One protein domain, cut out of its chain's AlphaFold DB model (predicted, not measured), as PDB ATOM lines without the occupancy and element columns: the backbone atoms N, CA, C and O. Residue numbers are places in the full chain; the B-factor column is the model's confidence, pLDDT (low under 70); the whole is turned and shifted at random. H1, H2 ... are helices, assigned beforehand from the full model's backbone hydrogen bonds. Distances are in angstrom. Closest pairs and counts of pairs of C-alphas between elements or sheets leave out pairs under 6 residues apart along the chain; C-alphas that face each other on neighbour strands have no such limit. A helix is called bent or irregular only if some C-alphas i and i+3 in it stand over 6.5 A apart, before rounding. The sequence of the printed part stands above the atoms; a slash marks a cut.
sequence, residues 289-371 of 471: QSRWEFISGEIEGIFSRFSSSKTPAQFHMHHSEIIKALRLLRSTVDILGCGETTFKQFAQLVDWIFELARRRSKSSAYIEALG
ATOM      1  N   GLN A 289     -52.665   4.819   9.239       65.62
ATOM      2  CA  GLN A 289     -52.004   5.538   8.148       65.62
ATOM      3  C   GLN A 289     -51.989   7.059   8.380       65.62
ATOM      4  O   GLN A 289     -50.931   7.680   8.345       65.62
ATOM      5  N   SER A 290     -53.143   7.653   8.700       71.31
ATOM      6  CA  SER A 290     -53.267   9.099   8.933       71.31
ATOM      7  C   SER A 290     -52.479   9.574  10.164       71.31
ATOM      8  O   SER A 290     -52.001  10.707  10.191       71.31
ATOM      9  N   ARG A 291     -52.314   8.721  11.189       67.56
ATOM     10  CA  ARG A 291     -51.484   9.029  12.372       67.56
ATOM     11  C   ARG A 291     -49.996   9.026  12.021       67.56
ATOM     12  O   ARG A 291     -49.269   9.910  12.467       67.56
ATOM     13  N   TRP A 292     -49.553   8.072  11.199       68.25
ATOM     14  CA  TRP A 292     -48.178   8.027  10.692       68.25
ATOM     15  C   TRP A 292     -47.857   9.211   9.774       68.25
ATOM     16  O   TRP A 292     -46.786   9.799   9.902       68.25
ATOM     17  N   GLU A 293     -48.791   9.611   8.908       72.31
ATOM     18  CA  GLU A 293     -48.665  10.800   8.055       72.31
ATOM     19  C   GLU A 293     -48.530  12.086   8.887       72.31
ATOM     20  O   GLU A 293     -47.634  12.890   8.625       72.31
ATOM     21  N   PHE A 294     -49.337  12.246   9.945       77.25
ATOM     22  CA  PHE A 294     -49.214  13.365  10.887       77.25
ATOM     23  C   PHE A 294     -47.853  13.388  11.603       77.25
ATOM     24  O   PHE A 294     -47.172  14.414  11.610       77.25
ATOM     25  N   ILE A 295     -47.421  12.249  12.160       71.94
ATOM     26  CA  ILE A 295     -46.128  12.135  12.853       71.94
ATOM     27  C   ILE A 295     -44.964  12.452  11.906       71.94
ATOM     28  O   ILE A 295     -44.048  13.184  12.282       71.94
ATOM     29  N   SER A 296     -45.006  11.940  10.672       72.56
ATOM     30  CA  SER A 296     -43.984  12.224   9.663       72.56
ATOM     31  C   SER A 296     -43.957  13.709   9.295       72.56
ATOM     32  O   SER A 296     -42.877  14.295   9.259       72.56
ATOM     33  N   GLY A 297     -45.121  14.329   9.078       72.12
ATOM     34  CA  GLY A 297     -45.233  15.740   8.697       72.12
ATOM     35  C   GLY A 297     -44.737  16.712   9.772       72.12
ATOM     36  O   GLY A 297     -44.023  17.661   9.456       72.12
ATOM     37  N   GLU A 298     -45.039  16.463  11.050       80.00
ATOM     38  CA  GLU A 298     -44.523  17.289  12.152       80.00
ATOM     39  C   GLU A 298     -43.005  17.104  12.346       80.00
ATOM     40  O   GLU A 298     -42.285  18.086  12.542       80.00
ATOM     41  N   ILE A 299     -42.479  15.878  12.225       72.00
ATOM     42  CA  ILE A 299     -41.028  15.614  12.311       72.00
ATOM     43  C   ILE A 299     -40.278  16.259  11.133       72.00
ATOM     44  O   ILE A 299     -39.271  16.941  11.343       72.00
ATOM     45  N   GLU A 300     -40.776  16.112   9.904       73.88
ATOM     46  CA  GLU A 300     -40.237  16.785   8.716       73.88
ATOM     47  C   GLU A 300     -40.329  18.313   8.856       73.88
ATOM     48  O   GLU A 300     -39.369  19.027   8.561       73.88
ATOM     49  N   GLY A 301     -41.427  18.825   9.417       74.31
ATOM     50  CA  GLY A 301     -41.613  20.237   9.741       74.31
ATOM     51  C   GLY A 301     -40.611  20.781  10.768       74.31
ATOM     52  O   GLY A 301     -40.247  21.960  10.688       74.31
ATOM     53  N   ILE A 302     -40.134  19.962  11.710       74.31
ATOM     54  CA  ILE A 302     -39.053  20.321  12.644       74.31
ATOM     55  C   ILE A 302     -37.704  20.348  11.909       74.31
ATOM     56  O   ILE A 302     -36.985  21.347  11.984       74.31
ATOM     57  N   PHE A 303     -37.372  19.298  11.149       73.50
ATOM     58  CA  PHE A 303     -36.110  19.233  10.399       73.50
ATOM     59  C   PHE A 303     -35.996  20.318   9.320       73.50
ATOM     60  O   PHE A 303     -34.928  20.911   9.164       73.50
ATOM     61  N   SER A 304     -37.091  20.642   8.633       74.06
ATOM     62  CA  SER A 304     -37.156  21.720   7.642       74.06
ATOM     63  C   SER A 304     -36.757  23.065   8.261       74.06
ATOM     64  O   SER A 304     -35.815  23.700   7.784       74.06
ATOM     65  N   ARG A 305     -37.356  23.432   9.406       81.44
ATOM     66  CA  ARG A 305     -37.039  24.661  10.165       81.44
ATOM     67  C   ARG A 305     -35.593  24.716  10.662       81.44
ATOM     68  O   ARG A 305     -34.979  25.785  10.660       81.44
ATOM     69  N   PHE A 306     -35.027  23.581  11.074       75.31
ATOM     70  CA  PHE A 306     -33.599  23.499  11.384       75.31
ATOM     71  C   PHE A 306     -32.736  23.726  10.133       75.31
ATOM     72  O   PHE A 306     -31.789  24.505  10.187       75.31
ATOM     73  N   SER A 307     -33.075  23.110   8.998       71.50
ATOM     74  CA  SER A 307     -32.303  23.227   7.752       71.50
ATOM     75  C   SER A 307     -32.378  24.617   7.097       71.50
ATOM     76  O   SER A 307     -31.420  25.049   6.458       71.50
ATOM     77  N   SER A 308     -33.481  25.350   7.290       75.81
ATOM     78  CA  SER A 308     -33.642  26.725   6.807       75.81
ATOM     79  C   SER A 308     -32.928  27.766   7.677       75.81
ATOM     80  O   SER A 308     -32.727  28.897   7.230       75.81
ATOM     81  N   SER A 309     -32.549  27.411   8.909       77.00
ATOM     82  CA  SER A 309     -31.928  28.324   9.871       77.00
ATOM     83  C   SER A 309     -30.434  28.506   9.587       77.00
ATOM     84  O   SER A 309     -29.615  27.645   9.897       77.00
ATOM     85  N   LYS A 310     -30.054  29.658   9.023       72.56
ATOM     86  CA  LYS A 310     -28.658  29.979   8.669       72.56
ATOM     87  C   LYS A 310     -27.865  30.619   9.810       72.56
ATOM     88  O   LYS A 310     -26.640  30.662   9.737       72.56
ATOM     89  N   THR A 311     -28.531  31.119  10.852       69.88
ATOM     90  CA  THR A 311     -27.885  31.726  12.029       69.88
ATOM     91  C   THR A 311     -28.498  31.214  13.340       69.88
ATOM     92  O   THR A 311     -29.675  30.844  13.357       69.88
ATOM     93  N   PRO A 312     -27.761  31.231  14.471       68.94
ATOM     94  CA  PRO A 312     -28.308  30.852  15.780       68.94
ATOM     95  C   PRO A 312     -29.555  31.652  16.193       68.94
ATOM     96  O   PRO A 312     -30.464  31.106  16.817       68.94
ATOM     97  N   ALA A 313     -29.643  32.923  15.786       70.19
ATOM     98  CA  ALA A 313     -30.825  33.753  16.005       70.19
ATOM     99  C   ALA A 313     -32.056  33.232  15.239       70.19
ATOM    100  O   ALA A 313     -33.147  33.182  15.802       70.19
ATOM    101  N   GLN A 314     -31.888  32.776  13.990       73.62
ATOM    102  CA  GLN A 314     -32.975  32.169  13.207       73.62
ATOM    103  C   GLN A 314     -33.451  30.846  13.826       73.62
ATOM    104  O   GLN A 314     -34.657  30.649  13.958       73.62
ATOM    105  N   PHE A 315     -32.534  30.003  14.323       73.69
ATOM    106  CA  PHE A 315     -32.908  28.824  15.121       73.69
ATOM    107  C   PHE A 315     -33.817  29.221  16.298       73.69
ATOM    108  O   PHE A 315     -34.876  28.627  16.492       73.69
ATOM    109  N   HIS A 316     -33.449  30.252  17.067       75.00
ATOM    110  CA  HIS A 316     -34.253  30.714  18.204       75.00
ATOM    111  C   HIS A 316     -35.637  31.262  17.816       75.00
ATOM    112  O   HIS A 316     -36.575  31.088  18.592       75.00
ATOM    113  N   MET A 317     -35.818  31.839  16.623       82.69
ATOM    114  CA  MET A 317     -37.150  32.250  16.146       82.69
ATOM    115  C   MET A 317     -38.097  31.045  15.990       82.69
ATOM    116  O   MET A 317     -39.254  31.108  16.408       82.69
ATOM    117  N   HIS A 318     -37.598  29.916  15.476       83.81
ATOM    118  CA  HIS A 318     -38.395  28.696  15.284       83.81
ATOM    119  C   HIS A 318     -38.640  27.882  16.569       83.81
ATOM    120  O   HIS A 318     -39.480  26.978  16.563       83.81
ATOM    121  N   HIS A 319     -37.978  28.208  17.687       84.50
ATOM    122  CA  HIS A 319     -38.126  27.505  18.970       84.50
ATOM    123  C   HIS A 319     -39.592  27.376  19.416       84.50
ATOM    124  O   HIS A 319     -40.044  26.291  19.779       84.50
ATOM    125  N   SER A 320     -40.372  28.461  19.326       85.25
ATOM    126  CA  SER A 320     -41.774  28.455  19.775       85.25
ATOM    127  C   SER A 320     -42.707  27.592  18.914       85.25
ATOM    128  O   SER A 320     -43.775  27.203  19.385       85.25
ATOM    129  N   GLU A 321     -42.323  27.283  17.673       86.81
ATOM    130  CA  GLU A 321     -43.065  26.392  16.776       86.81
ATOM    131  C   GLU A 321     -42.646  24.938  16.979       86.81
ATOM    132  O   GLU A 321     -43.496  24.067  17.125       86.81
ATOM    133  N   ILE A 322     -41.341  24.681  17.079       85.81
ATOM    134  CA  ILE A 322     -40.791  23.334  17.276       85.81
ATOM    135  C   ILE A 322     -41.224  22.750  18.634       85.81
ATOM    136  O   ILE A 322     -41.591  21.580  18.710       85.81
ATOM    137  N   ILE A 323     -41.306  23.569  19.689       87.69
ATOM    138  CA  ILE A 323     -41.865  23.148  20.986       87.69
ATOM    139  C   ILE A 323     -43.383  22.874  20.910       87.69
ATOM    140  O   ILE A 323     -43.883  22.037  21.663       87.69
ATOM    141  N   LYS A 324     -44.136  23.516  20.002       88.50
ATOM    142  CA  LYS A 324     -45.552  23.165  19.756       88.50
ATOM    143  C   LYS A 324     -45.660  21.830  19.018       88.50
ATOM    144  O   LYS A 324     -46.386  20.963  19.491       88.50
ATOM    145  N   ALA A 325     -44.889  21.644  17.945       84.50
ATOM    146  CA  ALA A 325     -44.813  20.394  17.188       84.50
ATOM    147  C   ALA A 325     -44.476  19.198  18.098       84.50
ATOM    148  O   ALA A 325     -45.197  18.205  18.118       84.50
ATOM    149  N   LEU A 326     -43.457  19.332  18.959       84.56
ATOM    150  CA  LEU A 326     -43.118  18.311  19.958       84.56
ATOM    151  C   LEU A 326     -44.257  18.018  20.948       84.56
ATOM    152  O   LEU A 326     -44.450  16.864  21.317       84.56
ATOM    153  N   ARG A 327     -45.036  19.020  21.381       88.50
ATOM    154  CA  ARG A 327     -46.191  18.785  22.269       88.50
ATOM    155  C   ARG A 327     -47.315  18.024  21.565       88.50
ATOM    156  O   ARG A 327     -47.904  17.147  22.185       88.50
ATOM    157  N   LEU A 328     -47.582  18.324  20.293       87.62
ATOM    158  CA  LEU A 328     -48.576  17.600  19.494       87.62
ATOM    159  C   LEU A 328     -48.130  16.156  19.231       87.62
ATOM    160  O   LEU A 328     -48.875  15.227  19.534       87.62
ATOM    161  N   LEU A 329     -46.885  15.972  18.774       82.81
ATOM    162  CA  LEU A 329     -46.254  14.660  18.594       82.81
ATOM    163  C   LEU A 329     -46.318  13.814  19.867       82.81
ATOM    164  O   LEU A 329     -46.661  12.637  19.788       82.81
ATOM    165  N   ARG A 330     -46.040  14.410  21.036       86.81
ATOM    166  CA  ARG A 330     -46.154  13.718  22.322       86.81
ATOM    167  C   ARG A 330     -47.565  13.178  22.541       86.81
ATOM    168  O   ARG A 330     -47.706  11.989  22.788       86.81
ATOM    169  N   SER A 331     -48.594  14.015  22.406       83.56
ATOM    170  CA  SER A 331     -49.984  13.578  22.578       83.56
ATOM    171  C   SER A 331     -50.354  12.437  21.624       83.56
ATOM    172  O   SER A 331     -51.030  11.498  22.031       83.56
ATOM    173  N   THR A 332     -49.886  12.465  20.370       77.88
ATOM    174  CA  THR A 332     -50.121  11.370  19.412       77.88
ATOM    175  C   THR A 332     -49.372  10.087  19.793       77.88
ATOM    176  O   THR A 332     -49.941   9.003  19.677       77.88
ATOM    177  N   VAL A 333     -48.132  10.186  20.280       78.12
ATOM    178  CA  VAL A 333     -47.334   9.048  20.779       78.12
ATOM    179  C   VAL A 333     -47.967   8.428  22.029       78.12
ATOM    180  O   VAL A 333     -48.111   7.207  22.094       78.12
ATOM    181  N   ASP A 334     -48.418   9.258  22.971       79.81
ATOM    182  CA  ASP A 334     -49.099   8.832  24.196       79.81
ATOM    183  C   ASP A 334     -50.434   8.111  23.859       79.81
ATOM    184  O   ASP A 334     -50.748   7.084  24.460       79.81
ATOM    185  N   ILE A 335     -51.174   8.566  22.833       79.12
ATOM    186  CA  ILE A 335     -52.392   7.905  22.302       79.12
ATOM    187  C   ILE A 335     -52.089   6.582  21.570       79.12
ATOM    188  O   ILE A 335     -52.922   5.674  21.569       79.12
ATOM    189  N   LEU A 336     -50.929   6.459  20.919       74.88
ATOM    190  CA  LEU A 336     -50.510   5.232  20.227       74.88
ATOM    191  C   LEU A 336     -49.951   4.162  21.178       74.88
ATOM    192  O   LEU A 336     -49.874   2.997  20.797       74.88
ATOM    193  N   GLY A 337     -49.545   4.534  22.397       73.12
ATOM    194  CA  GLY A 337     -49.008   3.604  23.395       73.12
ATOM    195  C   GLY A 337     -47.671   2.954  23.005       73.12
ATOM    196  O   GLY A 337     -47.268   1.962  23.612       73.12
ATOM    197  N   CYS A 338     -46.974   3.481  21.993       71.75
ATOM    198  CA  CYS A 338     -45.711   2.939  21.499       71.75
ATOM    199  C   CYS A 338     -44.724   4.046  21.102       71.75
ATOM    200  O   CYS A 338     -45.115   5.099  20.608       71.75
ATOM    201  N   GLY A 339     -43.422   3.790  21.265       69.00
ATOM    202  CA  GLY A 339     -42.365   4.716  20.833       69.00
ATOM    203  C   GLY A 339     -42.025   5.852  21.808       69.00
ATOM    204  O   GLY A 339     -41.160   6.659  21.478       69.00
ATOM    205  N   GLU A 340     -42.624   5.892  23.007       76.69
ATOM    206  CA  GLU A 340     -42.379   6.913  24.048       76.69
ATOM    207  C   GLU A 340     -40.878   7.168  24.294       76.69
ATOM    208  O   GLU A 340     -40.425   8.311  24.312       76.69
ATOM    209  N   THR A 341     -40.080   6.104  24.421       74.81
ATOM    210  CA  THR A 341     -38.628   6.186  24.651       74.81
ATOM    211  C   THR A 341     -37.883   6.851  23.493       74.81
ATOM    212  O   THR A 341     -37.030   7.708  23.728       74.81
ATOM    213  N   THR A 342     -38.231   6.510  22.251       71.50
ATOM    214  CA  THR A 342     -37.662   7.102  21.030       71.50
ATOM    215  C   THR A 342     -38.076   8.566  20.881       71.50
ATOM    216  O   THR A 342     -37.239   9.420  20.595       71.50
ATOM    217  N   PHE A 343     -39.349   8.886  21.135       79.12
ATOM    218  CA  PHE A 343     -39.845  10.261  21.114       79.12
ATOM    219  C   PHE A 343     -39.154  11.128  22.182       79.12
ATOM    220  O   PHE A 343     -38.711  12.240  21.895       79.12
ATOM    221  N   LYS A 344     -38.977  10.599  23.396       79.44
ATOM    222  CA  LYS A 344     -38.263  11.268  24.492       79.44
ATOM    223  C   LYS A 344     -36.803  11.565  24.137       79.44
ATOM    224  O   LYS A 344     -36.329  12.659  24.430       79.44
ATOM    225  N   GLN A 345     -36.115  10.642  23.462       73.25
ATOM    226  CA  GLN A 345     -34.761  10.870  22.938       73.25
ATOM    227  C   GLN A 345     -34.734  11.950  21.842       73.25
ATOM    228  O   GLN A 345     -33.844  12.799  21.846       73.25
ATOM    229  N   PHE A 346     -35.718  11.963  20.936       75.81
ATOM    230  CA  PHE A 346     -35.844  12.993  19.898       75.81
ATOM    231  C   PHE A 346     -36.085  14.392  20.492       75.81
ATOM    232  O   PHE A 346     -35.387  15.336  20.127       75.81
ATOM    233  N   ALA A 347     -36.994  14.520  21.464       79.31
ATOM    234  CA  ALA A 347     -37.235  15.777  22.173       79.31
ATOM    235  C   ALA A 347     -35.973  16.278  22.909       79.31
ATOM    236  O   ALA A 347     -35.589  17.434  22.756       79.31
ATOM    237  N   GLN A 348     -35.260  15.391  23.615       77.50
ATOM    238  CA  GLN A 348     -33.993  15.729  24.279       77.50
ATOM    239  C   GLN A 348     -32.896  16.181  23.299       77.50
ATOM    240  O   GLN A 348     -32.098  17.060  23.629       77.50
ATOM    241  N   LEU A 349     -32.847  15.608  22.091       75.25
ATOM    242  CA  LEU A 349     -31.922  16.038  21.039       75.25
ATOM    243  C   LEU A 349     -32.278  17.438  20.511       75.25
ATOM    244  O   LEU A 349     -31.382  18.258  20.314       75.25
ATOM    245  N   VAL A 350     -33.569  17.725  20.327       77.00
ATOM    246  CA  VAL A 350     -34.075  19.051  19.938       77.00
ATOM    247  C   VAL A 350     -33.713  20.114  20.982       77.00
ATOM    248  O   VAL A 350     -33.138  21.144  20.622       77.00
ATOM    249  N   ASP A 351     -33.954  19.847  22.268       79.56
ATOM    250  CA  ASP A 351     -33.577  20.751  23.365       79.56
ATOM    251  C   ASP A 351     -32.057  21.008  23.394       79.56
ATOM    252  O   ASP A 351     -31.603  22.145  23.566       79.56
ATOM    253  N   TRP A 352     -31.247  19.968  23.157       76.62
ATOM    254  CA  TRP A 352     -29.787  20.088  23.104       76.62
ATOM    255  C   TRP A 352     -29.295  20.934  21.918       76.62
ATOM    256  O   TRP A 352     -28.367  21.730  22.083       76.62
ATOM    257  N   ILE A 353     -29.935  20.828  20.747       76.56
ATOM    258  CA  ILE A 353     -29.648  21.671  19.573       76.56
ATOM    259  C   ILE A 353     -29.914  23.151  19.891       76.56
ATOM    260  O   ILE A 353     -29.086  24.007  19.564       76.56
ATOM    261  N   PHE A 354     -31.017  23.468  20.577       78.12
ATOM    262  CA  PHE A 354     -31.311  24.845  20.983       78.12
ATOM    263  C   PHE A 354     -30.316  25.387  22.013       78.12
ATOM    264  O   PHE A 354     -29.871  26.529  21.880       78.12
ATOM    265  N   GLU A 355     -29.907  24.585  22.998       78.00
ATOM    266  CA  GLU A 355     -28.876  24.980  23.964       78.00
ATOM    267  C   GLU A 355     -27.508  25.212  23.293       78.00
ATOM    268  O   GLU A 355     -26.809  26.176  23.619       78.00
ATOM    269  N   LEU A 356     -27.139  24.386  22.308       72.06
ATOM    270  CA  LEU A 356     -25.913  24.563  21.524       72.06
ATOM    271  C   LEU A 356     -25.953  25.857  20.690       72.06
ATOM    272  O   LEU A 356     -24.991  26.630  20.700       72.06
ATOM    273  N   ALA A 357     -27.082  26.135  20.026       70.19
ATOM    274  CA  ALA A 357     -27.300  27.385  19.298       70.19
ATOM    275  C   ALA A 357     -27.213  28.604  20.233       70.19
ATOM    276  O   ALA A 357     -26.527  29.576  19.913       70.19
ATOM    277  N   ARG A 358     -27.819  28.529  21.426       74.88
ATOM    278  CA  ARG A 358     -27.785  29.597  22.440       74.88
ATOM    279  C   ARG A 358     -26.362  29.909  22.899       74.88
ATOM    280  O   ARG A 358     -26.004  31.079  23.035       74.88
ATOM    281  N   ARG A 359     -25.533  28.877  23.110       72.69
ATOM    282  CA  ARG A 359     -24.107  29.033  23.453       72.69
ATOM    283  C   ARG A 359     -23.335  29.702  22.322       72.69
ATOM    284  O   ARG A 359     -22.743  30.752  22.554       72.69
ATOM    285  N   ARG A 360     -23.412  29.169  21.096       68.06
ATOM    286  CA  ARG A 360     -22.730  29.760  19.930       68.06
ATOM    287  C   ARG A 360     -23.179  31.198  19.653       68.06
ATOM    288  O   ARG A 360     -22.336  32.019  19.317       68.06
ATOM    289  N   SER A 361     -24.453  31.540  19.863       68.81
ATOM    290  CA  SER A 361     -24.937  32.922  19.726       68.81
ATOM    291  C   SER A 361     -24.272  33.883  20.719       68.81
ATOM    292  O   SER A 361     -23.968  35.014  20.351       68.81
ATOM    293  N   LYS A 362     -24.021  33.442  21.961       66.94
ATOM    294  CA  LYS A 362     -23.281  34.234  22.955       66.94
ATOM    295  C   LYS A 362     -21.795  34.339  22.614       66.94
ATOM    296  O   LYS A 362     -21.231  35.415  22.751       66.94
ATOM    297  N   SER A 363     -21.178  33.254  22.143       57.56
ATOM    298  CA  SER A 363     -19.781  33.268  21.695       57.56
ATOM    299  C   SER A 363     -19.570  34.171  20.475       57.56
ATOM    300  O   SER A 363     -18.594  34.907  20.458       57.56
ATOM    301  N   SER A 364     -20.495  34.182  19.506       57.06
ATOM    302  CA  SER A 364     -20.450  35.100  18.353       57.06
ATOM    303  C   SER A 364     -20.523  36.555  18.811       57.06
ATOM    304  O   SER A 364     -19.621  37.326  18.518       57.06
ATOM    305  N   ALA A 365     -21.510  36.901  19.648       60.06
ATOM    306  CA  ALA A 365     -21.643  38.252  20.197       60.06
ATOM    307  C   ALA A 365     -20.425  38.692  21.037       60.06
ATOM    308  O   ALA A 365     -20.083  39.870  21.047       60.06
ATOM    309  N   TYR A 366     -19.752  37.763  21.725       55.22
ATOM    310  CA  TYR A 366     -18.512  38.040  22.454       55.22
ATOM    311  C   TYR A 366     -17.315  38.255  21.513       55.22
ATOM    312  O   TYR A 366     -16.527  39.164  21.740       55.22
ATOM    313  N   ILE A 367     -17.201  37.480  20.431       54.19
ATOM    314  CA  ILE A 367     -16.153  37.649  19.407       54.19
ATOM    315  C   ILE A 367     -16.373  38.938  18.598       54.19
ATOM    316  O   ILE A 367     -15.419  39.657  18.329       54.19
ATOM    317  N   GLU A 368     -17.621  39.276  18.273       55.44
ATOM    318  CA  GLU A 368     -18.001  40.536  17.620       55.44
ATOM    319  C   GLU A 368     -17.721  41.746  18.533       55.44
ATOM    320  O   GLU A 368     -17.205  42.758  18.064       55.44
ATOM    321  N   ALA A 369     -17.955  41.626  19.847       55.19
ATOM    322  CA  ALA A 369     -17.553  42.630  20.839       55.19
ATOM    323  C   ALA A 369     -16.026  42.712  21.063       55.19
ATOM    324  O   ALA A 369     -15.539  43.719  21.570       55.19
ATOM    325  N   LEU A 370     -15.269  41.683  20.667       52.66
ATOM    326  CA  LEU A 370     -13.802  41.671  20.622       52.66
ATOM    327  C   LEU A 370     -13.249  42.061  19.235       52.66
ATOM    328  O   LEU A 370     -12.051  41.923  19.000       52.66
ATOM    329  N   GLY A 371     -14.084  42.576  18.323       53.69
ATOM    330  CA  GLY A 371     -13.686  42.947  16.958       53.69
ATOM    331  C   GLY A 371     -12.619  44.051  16.852       53.69
ATOM    332  O   GLY A 371     -12.000  44.176  15.800       53.69
TER     333      GLY A 371
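AT A GLANCE: This is residues 289 to 371 of the 471 residues of an uncharacterized protein of Prunus armeniaca (UniProt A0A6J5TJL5). Three long helices run side by side, alternating in direction: H1 and H3 run one way, and H2, which packs on both, folds back the other way. The end of H3 runs on past the other two, and residues 365 to 371 stick out. The printed part has 83 residues, with H1, H2 and H3 in that order and no named strand; it is all helix and loose, with a radius of gyration of the C-alphas of 15.3 A and spans of 54 by 21 by 15 A.

IN THESE COORDINATES: H1, residues 289 to 308, begins at C-alpha 289 (-52.004, 5.538, 8.148) and is 28.1 A long. H2, residues 312 to 336, is 34.2 A long. It has a kink of 44 degrees near residue 319 and is only just irregular: C-alphas 317 and 320 are 7.0 A apart. H3, residues 340 to 369, is 43.6 A long and ends at C-alpha 369 (-17.553, 42.630, 20.839).

HOW THE PARTS SIT: H1 and H2, a helical hairpin, touch at a shallow tilt of 14 degrees, opposite ways; their closest C-alphas, of Ile 302 and Ile 322, are 5.8 A apart. H2 and H3, also a hairpin, touch at a shallow tilt of 8 degrees, opposite ways, closest at the C-alphas of Pro 312 and Ala 357, 5.0 A. H1 and H3 are near each other. Every O i to N i+4 pair is within hydrogen-bond range in H1 and H3, and 18 of 21 in H2.

THE WHOLE: The C-alphas of Gln 289 and Gly 371, the two farthest apart, are 54.3 A apart. Both links are tight, and the printed part has no cut. The mean pLDDT of the printed part is 74.2; 18 residues are under 70, among them 360 to 371.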